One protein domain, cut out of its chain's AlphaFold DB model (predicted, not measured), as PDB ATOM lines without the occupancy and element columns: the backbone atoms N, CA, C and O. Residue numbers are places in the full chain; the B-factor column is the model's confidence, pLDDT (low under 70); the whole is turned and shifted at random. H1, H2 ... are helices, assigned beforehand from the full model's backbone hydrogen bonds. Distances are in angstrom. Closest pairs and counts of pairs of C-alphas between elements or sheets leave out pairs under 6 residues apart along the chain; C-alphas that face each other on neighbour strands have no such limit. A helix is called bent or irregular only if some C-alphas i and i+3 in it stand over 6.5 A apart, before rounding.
ATOM      1  N   THR A  11       9.974   6.092 -20.954       77.62
ATOM      2  CA  THR A  11       8.900   5.093 -21.052       77.62
ATOM      3  C   THR A  11       9.348   3.839 -21.790       77.62
ATOM      4  O   THR A  11       8.971   2.746 -21.375       77.62
ATOM      5  N   ASP A  12      10.186   3.974 -22.816       75.25
ATOM      6  CA  ASP A  12      10.705   2.837 -23.571       75.25
ATOM      7  C   ASP A  12      11.662   1.998 -22.709       75.25
ATOM      8  O   ASP A  12      11.500   0.783 -22.643       75.25
ATOM      9  N   SER A  13      12.562   2.613 -21.928       73.81
ATOM     10  CA  SER A  13      13.430   1.855 -21.004       73.81
ATOM     11  C   SER A  13      12.670   1.246 -19.817       73.81
ATOM     12  O   SER A  13      12.972   0.138 -19.364       73.81
ATOM     13  N   ALA A  14      11.628   1.924 -19.324       74.00
ATOM     14  CA  ALA A  14      10.726   1.358 -18.325       74.00
ATOM     15  C   ALA A  14       9.962   0.146 -18.883       74.00
ATOM     16  O   ALA A  14       9.814  -0.860 -18.195       74.00
ATOM     17  N   ARG A  15       9.514   0.209 -20.139       74.94
ATOM     18  CA  ARG A  15       8.856  -0.913 -20.814       74.94
ATOM     19  C   ARG A  15       9.804  -2.095 -21.005       74.94
ATOM     20  O   ARG A  15       9.411  -3.224 -20.726       74.94
ATOM     21  N   ASP A  16      11.038  -1.828 -21.413       79.69
ATOM     22  CA  ASP A  16      12.051  -2.853 -21.679       79.69
ATOM     23  C   ASP A  16      12.481  -3.574 -20.388       79.69
ATOM     24  O   ASP A  16      12.528  -4.801 -20.319       79.69
ATOM     25  N   SER A  17      12.659  -2.826 -19.292       70.12
ATOM     26  CA  SER A  17      12.944  -3.405 -17.968       70.12
ATOM     27  C   SER A  17      11.790  -4.251 -17.409       70.12
ATOM     28  O   SER A  17      12.040  -5.277 -16.775       70.12
ATOM     29  N   VAL A  18      10.533  -3.876 -17.676       69.25
ATOM     30  CA  VAL A  18       9.357  -4.690 -17.318       69.25
ATOM     31  C   VAL A  18       9.284  -5.958 -18.168       69.25
ATOM     32  O   VAL A  18       9.021  -7.028 -17.622       69.25
ATOM     33  N   GLN A  19       9.553  -5.874 -19.474       75.81
ATOM     34  CA  GLN A  19       9.608  -7.052 -20.346       75.81
ATOM     35  C   GLN A  19      10.716  -8.015 -19.917       75.81
ATOM     36  O   GLN A  19      10.474  -9.216 -19.815       75.81
ATOM     37  N   HIS A  20      11.898  -7.506 -19.574       73.06
ATOM     38  CA  HIS A  20      13.004  -8.339 -19.114       73.06
ATOM     39  C   HIS A  20      12.702  -9.004 -17.762       73.06
ATOM     40  O   HIS A  20      12.932 -10.200 -17.593       73.06
ATOM     41  N   ALA A  21      12.097  -8.272 -16.820       71.69
ATOM     42  CA  ALA A  21      11.641  -8.846 -15.554       71.69
ATOM     43  C   ALA A  21      10.546  -9.907 -15.759       71.69
ATOM     44  O   ALA A  21      10.564 -10.938 -15.092       71.69
ATOM     45  N   ALA A  22       9.630  -9.696 -16.706       68.94
ATOM     46  CA  ALA A  22       8.609 -10.678 -17.052       68.94
ATOM     47  C   ALA A  22       9.223 -11.962 -17.628       68.94
ATOM     48  O   ALA A  22       8.821 -13.048 -17.226       68.94
ATOM     49  N   VAL A  23      10.238 -11.859 -18.494       74.31
ATOM     50  CA  VAL A  23      10.956 -13.026 -19.039       74.31
ATOM     51  C   VAL A  23      11.693 -13.798 -17.940       74.31
ATOM     52  O   VAL A  23      11.665 -15.024 -17.931       74.31
ATOM     53  N   VAL A  24      12.303 -13.102 -16.977       77.44
ATOM     54  CA  VAL A  24      13.003 -13.737 -15.844       77.44
ATOM     55  C   VAL A  24      12.031 -14.428 -14.877       77.44
ATOM     56  O   VAL A  24      12.370 -15.451 -14.282       77.44
ATOM     57  N   VAL A  25      10.818 -13.894 -14.720       71.00
ATOM     58  CA  VAL A  25       9.798 -14.429 -13.800       71.00
ATOM     59  C   VAL A  25       8.900 -15.482 -14.461       71.00
ATOM     60  O   VAL A  25       8.363 -16.331 -13.750       71.00
ATOM     61  N   ALA A  26       8.773 -15.485 -15.792       73.75
ATOM     62  CA  ALA A  26       7.914 -16.408 -16.538       73.75
ATOM     63  C   ALA A  26       8.077 -17.892 -16.135       73.75
ATOM     64  O   ALA A  26       7.060 -18.508 -15.816       73.75
ATOM     65  N   PRO A  27       9.300 -18.454 -15.990       78.94
ATOM     66  CA  PRO A  27       9.465 -19.859 -15.605       78.94
ATOM     67  C   PRO A  27       8.909 -20.169 -14.208       78.94
ATOM     68  O   PRO A  27       8.371 -21.245 -13.952       78.94
ATOM     69  N   TYR A  28       9.011 -19.209 -13.287       66.38
ATOM     70  CA  TYR A  28       8.516 -19.363 -11.922       66.38
ATOM     71  C   TYR A  28       7.000 -19.168 -11.841       66.38
ATOM     72  O   TYR A  28       6.337 -19.887 -11.092       66.38
ATOM     73  N   ALA A  29       6.445 -18.249 -12.633       73.38
ATOM     74  CA  ALA A  29       5.002 -18.061 -12.750       73.38
ATOM     75  C   ALA A  29       4.313 -19.312 -13.321       73.38
ATOM     76  O   ALA A  29       3.292 -19.745 -12.779       73.38
ATOM     77  N   ASP A  30       4.907 -19.937 -14.339       74.56
ATOM     78  CA  ASP A  30       4.400 -21.182 -14.918       74.56
ATOM     79  C   ASP A  30       4.444 -22.333 -13.901       74.56
ATOM     80  O   ASP A  30       3.427 -22.991 -13.675       74.56
ATOM     81  N   SER A  31       5.553 -22.492 -13.167       76.19
ATOM     82  CA  SER A  31       5.655 -23.518 -12.115       76.19
ATOM     83  C   SER A  31       4.644 -23.322 -10.971       76.19
ATOM     84  O   SER A  31       4.076 -24.285 -10.452       76.19
ATOM     85  N   ALA A  32       4.363 -22.072 -10.584       75.50
ATOM     86  CA  ALA A  32       3.386 -21.761  -9.544       75.50
ATOM     87  C   ALA A  32       1.953 -22.058 -10.006       75.50
ATOM     88  O   ALA A  32       1.137 -22.562  -9.230       75.50
ATOM     89  N   LYS A  33       1.648 -21.786 -11.279       76.31
ATOM     90  CA  LYS A  33       0.363 -22.123 -11.895       76.31
ATOM     91  C   LYS A  33       0.160 -23.635 -11.963       76.31
ATOM     92  O   LYS A  33      -0.915 -24.108 -11.600       76.31
ATOM     93  N   GLU A  34       1.175 -24.391 -12.373       83.56
ATOM     94  CA  GLU A  34       1.127 -25.859 -12.391       83.56
ATOM     95  C   GLU A  34       0.886 -26.434 -10.991       83.56
ATOM     96  O   GLU A  34       0.010 -27.279 -10.818       83.56
ATOM     97  N   GLN A  35       1.572 -25.910  -9.969       79.69
ATOM     98  CA  GLN A  35       1.344 -26.290  -8.571       79.69
ATOM     99  C   GLN A  35      -0.078 -25.955  -8.102       79.69
ATOM    100  O   GLN A  35      -0.733 -26.781  -7.471       79.69
ATOM    101  N   ALA A  36      -0.601 -24.775  -8.440       77.94
ATOM    102  CA  ALA A  36      -1.968 -24.398  -8.087       77.94
ATOM    103  C   ALA A  36      -3.011 -25.327  -8.735       77.94
ATOM    104  O   ALA A  36      -3.961 -25.746  -8.073       77.94
ATOM    105  N   VAL A  37      -2.818 -25.691 -10.008       88.31
ATOM    106  CA  VAL A  37      -3.671 -26.665 -10.705       88.31
ATOM    107  C   VAL A  37      -3.559 -28.045 -10.054       88.31
ATOM    108  O   VAL A  37      -4.584 -28.694  -9.840       88.31
ATOM    109  N   HIS A  38      -2.348 -28.466  -9.680       88.50
ATOM    110  CA  HIS A  38      -2.104 -29.732  -8.992       88.50
ATOM    111  C   HIS A  38      -2.852 -29.806  -7.653       88.50
ATOM    112  O   HIS A  38      -3.639 -30.728  -7.443       88.50
ATOM    113  N   TYR A  39      -2.702 -28.805  -6.780       85.75
ATOM    114  CA  TYR A  39      -3.398 -28.775  -5.487       85.75
ATOM    115  C   TYR A  39      -4.916 -28.648  -5.630       85.75
ATOM    116  O   TYR A  39      -5.659 -29.255  -4.861       85.75
ATOM    117  N   ALA A  40      -5.406 -27.893  -6.617       88.44
ATOM    118  CA  ALA A  40      -6.838 -27.817  -6.890       88.44
ATOM    119  C   ALA A  40      -7.399 -29.182  -7.326       88.44
ATOM    120  O   ALA A  40      -8.493 -29.573  -6.906       88.44
ATOM    121  N   HIS A  41      -6.644 -29.923  -8.141       92.44
ATOM    122  CA  HIS A  41      -7.011 -31.273  -8.547       92.44
ATOM    123  C   HIS A  41      -6.995 -32.239  -7.357       92.44
ATOM    124  O   HIS A  41      -7.975 -32.950  -7.144       92.44
ATOM    125  N   GLU A  42      -5.949 -32.206  -6.535       94.00
ATOM    126  CA  GLU A  42      -5.822 -33.028  -5.328       94.00
ATOM    127  C   GLU A  42      -6.934 -32.739  -4.303       94.00
ATOM    128  O   GLU A  42      -7.576 -33.644  -3.772       94.00
ATOM    129  N   ALA A  43      -7.264 -31.467  -4.082       91.56
ATOM    130  CA  ALA A  43      -8.390 -31.095  -3.234       91.56
ATOM    131  C   ALA A  43      -9.708 -31.671  -3.775       91.56
ATOM    132  O   ALA A  43     -10.522 -32.199  -3.013       91.56
ATOM    133  N   ARG A  44      -9.920 -31.621  -5.096       91.12
ATOM    134  CA  ARG A  44     -11.109 -32.200  -5.729       91.12
ATOM    135  C   ARG A  44     -11.155 -33.715  -5.559       91.12
ATOM    136  O   ARG A  44     -12.221 -34.227  -5.228       91.12
ATOM    137  N   THR A  45     -10.053 -34.430  -5.767       94.31
ATOM    138  CA  THR A  45     -10.024 -35.894  -5.627       94.31
ATOM    139  C   THR A  45     -10.277 -36.331  -4.184       94.31
ATOM    140  O   THR A  45     -10.970 -37.324  -3.967       94.31
ATOM    141  N   LEU A  46      -9.820 -35.559  -3.192       94.00
ATOM    142  CA  LEU A  46     -10.068 -35.831  -1.772       94.00
ATOM    143  C   LEU A  46     -11.494 -35.480  -1.322       94.00
ATOM    144  O   LEU A  46     -12.088 -36.192  -0.503       94.00
ATOM    145  N   LEU A  47     -12.054 -34.376  -1.824       93.94
ATOM    146  CA  LEU A  47     -13.360 -33.872  -1.389       93.94
ATOM    147  C   LEU A  47     -14.529 -34.504  -2.147       93.94
ATOM    148  O   LEU A  47     -15.561 -34.779  -1.533       93.94
ATOM    149  N   ALA A  48     -14.379 -34.788  -3.443       93.12
ATOM    150  CA  ALA A  48     -15.429 -35.386  -4.268       93.12
ATOM    151  C   ALA A  48     -16.075 -36.643  -3.648       93.12
ATOM    152  O   ALA A  48     -17.306 -36.679  -3.553       93.12
ATOM    153  N   PRO A  49     -15.319 -37.651  -3.156       94.25
ATOM    154  CA  PRO A  49     -15.931 -38.836  -2.562       94.25
ATOM    155  C   PRO A  49     -16.632 -38.529  -1.235       94.25
ATOM    156  O   PRO A  49     -17.649 -39.150  -0.935       94.25
ATOM    157  N   LYS A  50     -16.141 -37.567  -0.441       95.19
ATOM    158  CA  LYS A  50     -16.785 -37.177   0.826       95.19
ATOM    159  C   LYS A  50     -18.128 -36.504   0.575       95.19
ATOM    160  O   LYS A  50     -19.113 -36.865   1.210       95.19
ATOM    161  N   VAL A  51     -18.176 -35.582  -0.385       96.00
ATOM    162  CA  VAL A  51     -19.415 -34.899  -0.779       96.00
ATOM    163  C   VAL A  51     -20.408 -35.891  -1.385       96.00
ATOM    164  O   VAL A  51     -21.582 -35.870  -1.031       96.00
ATOM    165  N   SER A  52     -19.941 -36.811  -2.235       94.00
ATOM    166  CA  SER A  52     -20.786 -37.863  -2.808       94.00
ATOM    167  C   SER A  52     -21.373 -38.785  -1.730       94.00
ATOM    168  O   SER A  52     -22.582 -39.012  -1.714       94.00
ATOM    169  N   LYS A  53     -20.553 -39.237  -0.769       94.69
ATOM    170  CA  LYS A  53     -21.015 -40.038   0.375       94.69
ATOM    171  C   LYS A  53     -22.009 -39.278   1.249       94.69
ATOM    172  O   LYS A  53     -23.035 -39.843   1.602       94.69
ATOM    173  N   ALA A  54     -21.744 -38.010   1.561       95.69
ATOM    174  CA  ALA A  54     -22.659 -37.181   2.343       95.69
ATOM    175  C   ALA A  54     -24.008 -36.996   1.627       95.69
ATOM    176  O   ALA A  54     -25.063 -37.132   2.243       95.69
ATOM    177  N   ALA A  55     -23.990 -36.771   0.310       94.31
ATOM    178  CA  ALA A  55     -25.204 -36.693  -0.496       94.31
ATOM    179  C   ALA A  55     -25.973 -38.024  -0.506       94.31
ATOM    180  O   ALA A  55     -27.197 -38.033  -0.404       94.31
ATOM    181  N   GLN A  56     -25.269 -39.155  -0.595       94.62
ATOM    182  CA  GLN A  56     -25.889 -40.477  -0.537       94.62
ATOM    183  C   GLN A  56     -26.481 -40.770   0.847       94.62
ATOM    184  O   GLN A  56     -27.601 -41.261   0.937       94.62
ATOM    185  N   GLN A  57     -25.780 -40.413   1.923       94.62
ATOM    186  CA  GLN A  57     -26.295 -40.525   3.289       94.62
ATOM    187  C   GLN A  57     -27.545 -39.669   3.488       94.62
ATOM    188  O   GLN A  57     -28.520 -40.154   4.051       94.62
ATOM    189  N   ALA A  58     -27.561 -38.436   2.978       94.00
ATOM    190  CA  ALA A  58     -28.740 -37.579   3.038       94.00
ATOM    191  C   ALA A  58     -29.950 -38.207   2.324       94.00
ATOM    192  O   ALA A  58     -31.061 -38.129   2.841       94.00
ATOM    193  N   ARG A  59     -29.737 -38.879   1.181       93.44
ATOM    194  CA  ARG A  59     -30.796 -39.634   0.487       93.44
ATOM    195  C   ARG A  59     -31.313 -40.792   1.329       93.44
ATOM    196  O   ARG A  59     -32.505 -40.859   1.569       93.44
ATOM    197  N   VAL A  60     -30.423 -41.627   1.864       95.75
ATOM    198  CA  VAL A  60     -30.820 -42.755   2.726       95.75
ATOM    199  C   VAL A  60     -31.596 -42.272   3.956       95.75
ATOM    200  O   VAL A  60     -32.590 -42.879   4.338       95.75
ATOM    201  N   GLN A  61     -31.181 -41.159   4.568       93.44
ATOM    202  CA  GLN A  61     -31.886 -40.575   5.712       93.44
ATOM    203  C   GLN A  61     -33.258 -40.011   5.332       93.44
ATOM    204  O   GLN A  61     -34.214 -40.170   6.093       93.44
ATOM    205  N   TYR A  62     -33.360 -39.380   4.159       94.38
ATOM    206  CA  TYR A  62     -34.627 -38.930   3.593       94.38
ATOM    207  C   TYR A  62     -35.569 -40.114   3.344       94.38
ATOM    208  O   TYR A  62     -36.707 -40.088   3.809       94.38
ATOM    209  N   ASP A  63     -35.082 -41.169   2.694       94.38
ATOM    210  CA  ASP A  63     -35.868 -42.360   2.373       94.38
ATOM    211  C   ASP A  63     -36.337 -43.080   3.649       94.38
ATOM    212  O   ASP A  63     -37.484 -43.507   3.741       94.38
ATOM    213  N   ALA A  64     -35.493 -43.150   4.681       94.44
ATOM    214  CA  ALA A  64     -35.836 -43.815   5.937       94.44
ATOM    215  C   ALA A  64     -36.861 -43.044   6.791       94.44
ATOM    216  O   ALA A  64     -37.714 -43.658   7.428       94.44
ATOM    217  N   HIS A  65     -36.780 -41.708   6.842       92.44
ATOM    218  CA  HIS A  65     -37.553 -40.918   7.815       92.44
ATOM    219  C   HIS A  65     -38.619 -40.017   7.194       92.44
ATOM    220  O   HIS A  65     -39.651 -39.768   7.821       92.44
ATOM    221  N   LEU A  66     -38.367 -39.480   6.001       93.25
ATOM    222  CA  LEU A  66     -39.230 -38.484   5.370       93.25
ATOM    223  C   LEU A  66     -40.158 -39.107   4.334       93.25
ATOM    224  O   LEU A  66     -41.336 -38.759   4.334       93.25
ATOM    225  N   ALA A  67     -39.678 -40.053   3.523       92.56
ATOM    226  CA  ALA A  67     -40.513 -40.744   2.540       92.56
ATOM    227  C   ALA A  67     -41.791 -41.369   3.146       92.56
ATOM    228  O   ALA A  67     -42.873 -40.993   2.693       92.56
ATOM    229  N   PRO A  68     -41.748 -42.183   4.227       92.94
ATOM    230  CA  PRO A  68     -42.971 -42.785   4.772       92.94
ATOM    231  C   PRO A  68     -43.941 -41.745   5.354       92.94
ATOM    232  O   PRO A  68     -45.158 -41.899   5.286       92.94
ATOM    233  N   ARG A  69     -43.423 -40.643   5.914       91.31
ATOM    234  CA  ARG A  69     -44.259 -39.552   6.443       91.31
ATOM    235  C   ARG A  69     -44.939 -38.766   5.328       91.31
ATOM    236  O   ARG A  69     -46.077 -38.336   5.494       91.31
ATOM    237  N   LEU A  70     -44.247 -38.581   4.208       88.69
ATOM    238  CA  LEU A  70     -44.802 -37.935   3.025       88.69
ATOM    239  C   LEU A  70     -45.868 -38.809   2.369       88.69
ATOM    240  O   LEU A  70     -46.914 -38.282   2.017       88.69
ATOM    241  N   GLU A  71     -45.665 -40.123   2.274       88.50
ATOM    242  CA  GLU A  71     -46.676 -41.053   1.749       88.50
ATOM    243  C   GLU A  71     -47.967 -41.033   2.581       88.50
ATOM    244  O   GLU A  71     -49.059 -40.912   2.028       88.50
ATOM    245  N   LEU A  72     -47.851 -41.051   3.914       90.94
ATOM    246  CA  LEU A  72     -49.004 -40.918   4.813       90.94
ATOM    247  C   LEU A  72     -49.726 -39.576   4.645       90.94
ATOM    248  O   LEU A  72     -50.958 -39.528   4.670       90.94
ATOM    249  N   ALA A  73     -48.975 -38.485   4.470       86.94
ATOM    250  CA  ALA A  73     -49.554 -37.174   4.210       86.94
ATOM    251  C   ALA A  73     -50.278 -37.148   2.854       86.94
ATOM    252  O   ALA A  73     -51.417 -36.696   2.785       86.94
ATOM    253  N   LEU A  74     -49.663 -37.689   1.799       86.31
ATOM    254  CA  LEU A  74     -50.229 -37.732   0.449       86.31
ATOM    255  C   LEU A  74     -51.511 -38.570   0.372       86.31
ATOM    256  O   LEU A  74     -52.427 -38.182  -0.344       86.31
ATOM    257  N   ALA A  75     -51.635 -39.640   1.165       88.12
ATOM    258  CA  ALA A  75     -52.863 -40.439   1.247       88.12
ATOM    259  C   ALA A  75     -54.102 -39.630   1.689       88.12
ATOM    260  O   ALA A  75     -55.229 -40.017   1.389       88.12
ATOM    261  N   HIS A  76     -53.901 -38.499   2.376       88.56
ATOM    262  CA  HIS A  76     -54.968 -37.624   2.870       88.56
ATOM    263  C   HIS A  76     -55.116 -36.327   2.058       88.56
ATOM    264  O   HIS A  76     -55.973 -35.496   2.368       88.56
ATOM    265  N   VAL A  77     -54.296 -36.121   1.022       87.88
ATOM    266  CA  VAL A  77     -54.310 -34.901   0.205       87.88
ATOM    267  C   VAL A  77     -55.243 -35.082  -1.000       87.88
ATOM    268  O   VAL A  77     -55.131 -36.069  -1.725       87.88
ATOM    269  N   PRO A  78     -56.153 -34.126  -1.280       91.88
ATOM    270  CA  PRO A  78     -56.974 -34.169  -2.486       91.88
ATOM    271  C   PRO A  78     -56.111 -34.185  -3.763       91.88
ATOM    272  O   PRO A  78     -55.178 -33.385  -3.872       91.88
ATOM    273  N   PRO A  79     -56.457 -34.980  -4.793       86.12
ATOM    274  CA  PRO A  79     -55.602 -35.188  -5.971       86.12
ATOM    275  C   PRO A  79     -55.304 -33.897  -6.752       86.12
ATOM    276  O   PRO A  79     -54.217 -33.723  -7.295       86.12
ATOM    277  N   LYS A  80     -56.229 -32.924  -6.742       88.12
ATOM    278  CA  LYS A  80     -56.014 -31.606  -7.366       88.12
ATOM    279  C   LYS A  80     -54.884 -30.806  -6.706       88.12
ATOM    280  O   LYS A  80     -54.232 -30.006  -7.376       88.12
ATOM    281  N   VAL A  81     -54.673 -30.993  -5.402       89.50
ATOM    282  CA  VAL A  81     -53.609 -30.322  -4.643       89.50
ATOM    283  C   VAL A  81     -52.263 -30.985  -4.927       89.50
ATOM    284  O   VAL A  81     -51.287 -30.268  -5.132       89.50
ATOM    285  N   ASP A  82     -52.215 -32.316  -5.032       88.38
ATOM    286  CA  ASP A  82     -50.996 -33.039  -5.422       88.38
ATOM    287  C   ASP A  82     -50.556 -32.662  -6.847       88.38
ATOM    288  O   ASP A  82     -49.423 -32.234  -7.054       88.38
ATOM    289  N   GLU A  83     -51.467 -32.644  -7.826       90.00
ATOM    290  CA  GLU A  83     -51.141 -32.169  -9.179       90.00
ATOM    291  C   GLU A  83     -50.595 -30.732  -9.197       90.00
ATOM    292  O   GLU A  83     -49.665 -30.414  -9.946       90.00
ATOM    293  N   ALA A  84     -51.171 -29.838  -8.387       92.50
ATOM    294  CA  ALA A  84     -50.689 -28.468  -8.262       92.50
ATOM    295  C   ALA A  84     -49.288 -28.419  -7.631       92.50
ATOM    296  O   ALA A  84     -48.432 -27.677  -8.120       92.50
ATOM    297  N   ALA A  85     -49.032 -29.238  -6.608       89.62
ATOM    298  CA  ALA A  85     -47.727 -29.368  -5.969       89.62
ATOM    299  C   ALA A  85     -46.672 -29.930  -6.933       89.62
ATOM    300  O   ALA A  85     -45.578 -29.372  -7.029       89.62
ATOM    301  N   GLN A  86     -47.003 -30.953  -7.725       90.62
ATOM    302  CA  GLN A  86     -46.113 -31.513  -8.748       90.62
ATOM    303  C   GLN A  86     -45.793 -30.483  -9.839       90.62
ATOM    304  O   GLN A  86     -44.627 -30.277 -10.187       90.62
ATOM    305  N   ARG A  87     -46.802 -29.757 -10.346       93.31
ATOM    306  CA  ARG A  87     -46.585 -28.666 -11.315       93.31
ATOM    307  C   ARG A  87     -45.722 -27.550 -10.724       93.31
ATOM    308  O   ARG A  87     -44.850 -27.029 -11.419       93.31
ATOM    309  N   ALA A  88     -45.928 -27.197  -9.455       94.00
ATOM    310  CA  ALA A  88     -45.095 -26.225  -8.756       94.00
ATOM    311  C   ALA A  88     -43.650 -26.727  -8.614       94.00
ATOM    312  O   ALA A  88     -42.729 -25.988  -8.944       94.00
ATOM    313  N   ALA A  89     -43.438 -27.987  -8.228       93.81
ATOM    314  CA  ALA A  89     -42.114 -28.594  -8.109       93.81
ATOM    315  C   ALA A  89     -41.357 -28.632  -9.449       93.81
ATOM    316  O   ALA A  89     -40.153 -28.376  -9.503       93.81
ATOM    317  N   VAL A  90     -42.045 -28.917 -10.557       95.69
ATOM    318  CA  VAL A  90     -41.437 -28.859 -11.896       95.69
ATOM    319  C   VAL A  90     -41.050 -27.422 -12.252       95.69
ATOM    320  O   VAL A  90     -39.927 -27.188 -12.702       95.69
ATOM    321  N   ARG A  91     -41.932 -26.447 -11.999       95.00
ATOM    322  CA  ARG A  91     -41.656 -25.025 -12.261       95.00
ATOM    323  C   ARG A  91     -40.516 -24.483 -11.407       95.00
ATOM    324  O   ARG A  91     -39.683 -23.755 -11.930       95.00
ATOM    325  N   THR A  92     -40.424 -24.852 -10.129       94.06
ATOM    326  CA  THR A  92     -39.310 -24.424  -9.268       94.06
ATOM    327  C   THR A  92     -37.989 -25.032  -9.722       94.06
ATOM    328  O   THR A  92     -36.983 -24.330  -9.742       94.06
ATOM    329  N   ARG A  93     -37.971 -26.295 -10.177       93.81
ATOM    330  CA  ARG A  93     -36.774 -26.899 -10.793       93.81
ATOM    331  C   ARG A  93     -36.362 -26.176 -12.072       93.81
ATOM    332  O   ARG A  93     -35.173 -25.955 -12.282       93.81
ATOM    333  N   GLN A  94     -37.320 -25.810 -12.920       95.69
ATOM    334  CA  GLN A  94     -37.051 -25.034 -14.134       95.69
ATOM    335  C   GLN A  94     -36.520 -23.636 -13.800       95.69
ATOM    336  O   GLN A  94     -35.521 -23.226 -14.379       95.69
ATOM    337  N   ALA A  95     -37.118 -22.952 -12.822       94.81
ATOM    338  CA  ALA A  95     -36.670 -21.641 -12.356       94.81
ATOM    339  C   ALA A  95     -35.279 -21.690 -11.706       94.81
ATOM    340  O   ALA A  95     -34.465 -20.800 -11.912       94.81
ATOM    341  N   ALA A  96     -34.974 -22.745 -10.947       94.12
ATOM    342  CA  ALA A  96     -33.645 -22.943 -10.378       94.12
ATOM    343  C   ALA A  96     -32.592 -23.179 -11.469       94.12
ATOM    344  O   ALA A  96     -31.491 -22.647 -11.374       94.12
ATOM    345  N   ARG A  97     -32.932 -23.938 -12.523       93.75
ATOM    346  CA  ARG A  97     -32.055 -24.122 -13.690       93.75
ATOM    347  C   ARG A  97     -31.827 -22.810 -14.428       93.75
ATOM    348  O   ARG A  97     -30.680 -22.439 -14.610       93.75
ATOM    349  N   SER A  98     -32.881 -22.064 -14.749       93.44
ATOM    350  CA  SER A  98     -32.725 -20.777 -15.437       93.44
ATOM    351  C   SER A  98     -31.981 -19.739 -14.590       93.44
ATOM    352  O   SER A  98     -31.203 -18.953 -15.125       93.44
ATOM    353  N   ALA A  99     -32.157 -19.748 -13.265       93.56
ATOM    354  CA  ALA A  99     -31.367 -18.926 -12.354       93.56
ATOM    355  C   ALA A  99     -29.891 -19.354 -12.328       93.56
ATOM    356  O   ALA A  99     -29.008 -18.496 -12.312       93.56
ATOM    357  N   ALA A 100     -29.602 -20.658 -12.354       91.31
ATOM    358  CA  ALA A 100     -28.236 -21.153 -12.503       91.31
ATOM    359  C   ALA A 100     -27.638 -20.680 -13.838       91.31
ATOM    360  O   ALA A 100     -26.590 -20.043 -13.834       91.31
ATOM    361  N   ASP A 101     -28.353 -20.862 -14.948       94.19
ATOM    362  CA  ASP A 101     -27.917 -20.435 -16.281       94.19
ATOM    363  C   ASP A 101     -27.650 -18.918 -16.343       94.19
ATOM    364  O   ASP A 101     -26.687 -18.478 -16.965       94.19
ATOM    365  N   TYR A 102     -28.448 -18.105 -15.641       91.00
ATOM    366  CA  TYR A 102     -28.238 -16.656 -15.544       91.00
ATOM    367  C   TYR A 102     -27.063 -16.264 -14.633       91.00
ATOM    368  O   TYR A 102     -26.387 -15.258 -14.867       91.00
ATOM    369  N   THR A 103     -26.811 -17.025 -13.567       91.81
ATOM    370  CA  THR A 103     -25.774 -16.696 -12.574       91.81
ATOM    371  C   THR A 103     -24.384 -17.166 -12.984       91.81
ATOM    372  O   THR A 103     -23.420 -16.466 -12.678       91.81
ATOM    373  N   VAL A 104     -24.269 -18.274 -13.723       93.44
ATOM    374  CA  VAL A 104     -23.000 -18.807 -14.253       93.44
ATOM    375  C   VAL A 104     -22.138 -17.729 -14.932       93.44
ATOM    376  O   VAL A 104     -21.042 -17.475 -14.426       93.44
ATOM    377  N   PRO A 105     -22.600 -17.001 -15.970       91.56
ATOM    378  CA  PRO A 105     -21.762 -16.006 -16.645       91.56
ATOM    379  C   PRO A 105     -21.387 -14.836 -15.727       91.56
ATOM    380  O   PRO A 105     -20.346 -14.204 -15.885       91.56
ATOM    381  N   ARG A 106     -22.218 -14.527 -14.728       88.94
ATOM    382  CA  ARG A 106     -21.966 -13.439 -13.778       88.94
ATOM    383  C   ARG A 106     -20.877 -13.811 -12.775       88.94
ATOM    384  O   ARG A 106     -20.054 -12.966 -12.431       88.94
ATOM    385  N   VAL A 107     -20.858 -15.071 -12.344       91.38
ATOM    386  CA  VAL A 107     -19.784 -15.635 -11.522       91.38
ATOM    387  C   VAL A 107     -18.493 -15.720 -12.331       91.38
ATOM    388  O   VAL A 107     -17.456 -15.289 -11.840       91.38
ATOM    389  N   GLU A 108     -18.546 -16.178 -13.582       90.50
ATOM    390  CA  GLU A 108     -17.384 -16.192 -14.479       90.50
ATOM    391  C   GLU A 108     -16.806 -14.788 -14.689       90.50
ATOM    392  O   GLU A 108     -15.600 -14.593 -14.547       90.50
ATOM    393  N   ASN A 109     -17.661 -13.789 -14.923       89.69
ATOM    394  CA  ASN A 109     -17.246 -12.392 -15.034       89.69
ATOM    395  C   ASN A 109     -16.655 -11.851 -13.726       89.69
ATOM    396  O   ASN A 109     -15.656 -11.136 -13.762       89.69
ATOM    397  N   ALA A 110     -17.227 -12.195 -12.569       88.19
ATOM    398  CA  ALA A 110     -16.679 -11.802 -11.270       88.19
ATOM    399  C   ALA A 110     -15.302 -12.438 -11.019       88.19
ATOM    400  O   ALA A 110     -14.387 -11.768 -10.544       88.19
ATOM    401  N   ILE A 111     -15.131 -13.707 -11.395       83.69
ATOM    402  CA  ILE A 111     -13.843 -14.403 -11.335       83.69
ATOM    403  C   ILE A 111     -12.843 -13.738 -12.287       83.69
ATOM    404  O   ILE A 111     -11.714 -13.470 -11.887       83.69
ATOM    405  N   ALA A 112     -13.250 -13.433 -13.521       85.75
ATOM    406  CA  ALA A 112     -12.408 -12.764 -14.508       85.75
ATOM    407  C   ALA A 112     -11.972 -11.366 -14.038       85.75
ATOM    408  O   ALA A 112     -10.791 -11.040 -14.118       85.75
ATOM    409  N   ALA A 113     -12.888 -10.577 -13.471       88.25
ATOM    410  CA  ALA A 113     -12.590  -9.270 -12.887       88.25
ATOM    411  C   ALA A 113     -11.698  -9.366 -11.634       88.25
ATOM    412  O   ALA A 113     -10.915  -8.460 -11.360       88.25
ATOM    413  N   GLY A 114     -11.791 -10.469 -10.885       81.31
ATOM    414  CA  GLY A 114     -10.957 -10.750  -9.716       81.31
ATOM    415  C   GLY A 114      -9.547 -11.258 -10.041       81.31
ATOM    416  O   GLY A 114      -8.682 -11.215  -9.165       81.31
ATOM    417  N   ARG A 115      -9.277 -11.701 -11.279       82.44
ATOM    418  CA  ARG A 115      -7.954 -12.196 -11.705       82.44
ATOM    419  C   ARG A 115      -6.784 -11.253 -11.402       82.44
ATOM    420  O   ARG A 115      -5.844 -11.737 -10.782       82.44
ATOM    421  N   PRO A 116      -6.808  -9.947 -11.735       80.56
ATOM    422  CA  PRO A 116      -5.675  -9.064 -11.447       80.56
ATOM    423  C   PRO A 116      -5.390  -8.941  -9.944       80.56
ATOM    424  O   PRO A 116      -4.238  -8.920  -9.525       80.56
ATOM    425  N   VAL A 117      -6.430  -8.930  -9.104       83.62
ATOM    426  CA  VAL A 117      -6.267  -8.896  -7.641       83.62
ATOM    427  C   VAL A 117      -5.665 -10.205  -7.134       83.62
ATOM    428  O   VAL A 117      -4.794 -10.188  -6.262       83.62
ATOM    429  N   ALA A 118      -6.095 -11.338  -7.694       75.38
ATOM    430  CA  ALA A 118      -5.511 -12.638  -7.393       75.38
ATOM    431  C   ALA A 118      -4.038 -12.704  -7.830       75.38
ATOM    432  O   ALA A 118      -3.201 -13.143  -7.051       75.38
ATOM    433  N   GLU A 119      -3.696 -12.195  -9.013       77.06
ATOM    434  CA  GLU A 119      -2.318 -12.112  -9.508       77.06
ATOM    435  C   GLU A 119      -1.445 -11.247  -8.589       77.06
ATOM    436  O   GLU A 119      -0.387 -11.692  -8.143       77.06
ATOM    437  N   GLU A 120      -1.908 -10.064  -8.177       73.81
ATOM    438  CA  GLU A 120      -1.171  -9.254  -7.206       73.81
ATOM    439  C   GLU A 120      -1.034  -9.945  -5.839       73.81
ATOM    440  O   GLU A 120       0.002  -9.825  -5.180       73.81
ATOM    441  N   ALA A 121      -2.059 -10.667  -5.382       79.31
ATOM    442  CA  ALA A 121      -1.992 -11.444  -4.147       79.31
ATOM    443  C   ALA A 121      -0.992 -12.606  -4.266       79.31
ATOM    444  O   ALA A 121      -0.237 -12.870  -3.325       79.31
ATOM    445  N   THR A 122      -0.914 -13.262  -5.426       76.06
ATOM    446  CA  THR A 122       0.099 -14.291  -5.705       76.06
ATOM    447  C   THR A 122       1.507 -13.695  -5.759       76.06
ATOM    448  O   THR A 122       2.428 -14.237  -5.154       76.06
ATOM    449  N   ALA A 123       1.690 -12.517  -6.360       74.69
ATOM    450  CA  ALA A 123       2.972 -11.812  -6.365       74.69
ATOM    451  C   ALA A 123       3.402 -11.387  -4.945       74.69
ATOM    452  O   ALA A 123       4.558 -11.543  -4.553       74.69
ATOM    453  N   ARG A 124       2.462 -10.898  -4.125       79.06
ATOM    454  CA  ARG A 124       2.730 -10.541  -2.720       79.06
ATOM    455  C   ARG A 124       3.042 -11.766  -1.860       79.06
ATOM    456  O   ARG A 124       3.936 -11.704  -1.021       79.06
ATOM    457  N   SER A 125       2.336 -12.875  -2.064       71.69
ATOM    458  CA  SER A 125       2.555 -14.113  -1.304       71.69
ATOM    459  C   SER A 125       3.837 -14.837  -1.710       71.69
ATOM    460  O   SER A 125       4.547 -15.321  -0.835       71.69
ATOM    461  N   THR A 126       4.212 -14.840  -2.990       76.94
ATOM    462  CA  THR A 126       5.518 -15.354  -3.441       76.94
ATOM    463  C   THR A 126       6.673 -14.520  -2.888       76.94
ATOM    464  O   THR A 126       7.640 -15.088  -2.382       76.94
ATOM    465  N   ALA A 127       6.548 -13.188  -2.863       73.50
ATOM    466  CA  ALA A 127       7.516 -12.316  -2.197       73.50
ATOM    467  C   ALA A 127       7.603 -12.588  -0.681       73.50
ATOM    468  O   ALA A 127       8.700 -12.632  -0.120       73.50
ATOM    469  N   ALA A 128       6.469 -12.824  -0.015       75.81
ATOM    470  CA  ALA A 128       6.438 -13.204   1.397       75.81
ATOM    471  C   ALA A 128       7.090 -14.575   1.643       75.81
ATOM    472  O   ALA A 128       7.843 -14.735   2.601       75.81
ATOM    473  N   LEU A 129       6.865 -15.550   0.759       70.12
ATOM    474  CA  LEU A 129       7.500 -16.867   0.823       70.12
ATOM    475  C   LEU A 129       9.013 -16.794   0.581       70.12
ATOM    476  O   LEU A 129       9.764 -17.492   1.258       70.12
ATOM    477  N   ALA A 130       9.479 -15.931  -0.323       72.50
ATOM    478  CA  ALA A 130      10.907 -15.684  -0.530       72.50
ATOM    479  C   ALA A 130      11.566 -15.047   0.708       72.50
ATOM    480  O   ALA A 130      12.675 -15.430   1.090       72.50
ATOM    481  N   ALA A 131      10.859 -14.133   1.382       71.25
ATOM    482  CA  ALA A 131      11.303 -13.558   2.649       71.25
ATOM    483  C   ALA A 131      11.346 -14.608   3.778       71.25
ATOM    484  O   ALA A 131      12.325 -14.665   4.520       71.25
ATOM    485  N   LEU A 132      10.335 -15.482   3.874       68.38
ATOM    486  CA  LEU A 132      10.295 -16.590   4.843       68.38
ATOM    487  C   LEU A 132      11.386 -17.640   4.591       68.38
ATOM    488  O   LEU A 132      11.901 -18.222   5.540       68.38
ATOM    489  N   ARG A 133      11.782 -17.855   3.329       76.12
ATOM    490  CA  ARG A 133      12.911 -18.726   2.953       76.12
ATOM    491  C   ARG A 133      14.294 -18.096   3.168       76.12
ATOM    492  O   ARG A 133      15.294 -18.718   2.824       76.12
ATOM    493  N   GLY A 134      14.373 -16.892   3.735       68.25
ATOM    494  CA  GLY A 134      15.639 -16.258   4.108       68.25
ATOM    495  C   GLY A 134      16.424 -15.643   2.945       68.25
ATOM    496  O   GLY A 134      17.557 -15.219   3.148       68.25
ATOM    497  N   GLN A 135      15.839 -15.548   1.742       63.25
ATOM    498  CA  GLN A 135      16.504 -14.952   0.572       63.25
ATOM    499  C   GLN A 135      16.458 -13.415   0.545       63.25
ATOM    500  O   GLN A 135      17.012 -12.803  -0.363       63.25
ATOM    501  N   VAL A 136      15.818 -12.775   1.528       64.94
ATOM    502  CA  VAL A 136      15.749 -11.312   1.639       64.94
ATOM    503  C   VAL A 136      16.098 -10.907   3.062       64.94
ATOM    504  O   VAL A 136      15.420 -11.297   4.015       64.94
ATOM    505  N   THR A 137      17.146 -10.104   3.232       71.00
ATOM    506  CA  THR A 137      17.530  -9.646   4.570       71.00
ATOM    507  C   THR A 137      16.590  -8.533   5.064       71.00
ATOM    508  O   THR A 137      16.143  -7.687   4.282       71.00
ATOM    509  N   PRO A 138      16.323  -8.424   6.382       72.25
ATOM    510  CA  PRO A 138      15.460  -7.370   6.938       72.25
ATOM    511  C   PRO A 138      15.930  -5.948   6.587       72.25
ATOM    512  O   PRO A 138      15.134  -5.008   6.493       72.25
TER     513      PRO A 138
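What this domain is: This is residues 11 to 138 of the 239 residues of the protein "Transcriptional regulator" of Streptomyces sp. or43 (UniProt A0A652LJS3). Two long, bent helices, H1 and H3, make an open loop with a hollow middle; short H2 joins them at one end, H3 folds back, and H3b comes near H1b towards the other end. Residues 11 to 27 stick out there. The printed part has 128 residues, all helix in class, in the order H1, H2, H3; it is extended, with a radius of gyration of the C-alphas of 26.5 A, and spans 81 by 33 by 24 A.

Where its parts are: H1, residues 11 to 65, begins with C-alpha 11 at (8.900, 5.093, -21.052). By its hydrogen bonds it was assigned as one helix, but it is bent: C-alphas 24 and 27 are 7.1 A apart. Its arms are H1a, residues 11 to 24, and H1b, residues 27 to 65, 56.6 A long. H2 is residues 67 to 74. H3, residues 79 to 132, likewise assigned as one helix by its hydrogen bonds, is bent, with C-alphas 113 and 116 7.1 A apart; its arms are H3a, residues 79 to 113, 50.7 A long, and H3b, residues 116 to 132, which ends with C-alpha 132 at (10.295, -16.590, 4.843).

How they stand to each other: H1a and H1b stand at a steep tilt of 62 degrees, as do H3a and H3b. H2 and H3a are close but not clearly touching, the closest C-alphas, of Leu 74 and Asp 82, 7.6 A apart. H1b and H3b are near each other, with 8 pairs of C-alphas within 10 A; H1b and H3a are apart. Every O i to N i+4 pair is within hydrogen-bond range in H1a, H2 and H3b, against 33 of 35 in H1b and 29 of 31 in H3a.

The domain as a whole: The two C-alphas farthest apart, of Ser 13 and His 76, are 82.5 A apart. The printed part has no cut, and both links are tight. The model's pLDDT is under 70 at residues 18, 22, 28, 132 and 134 to 136.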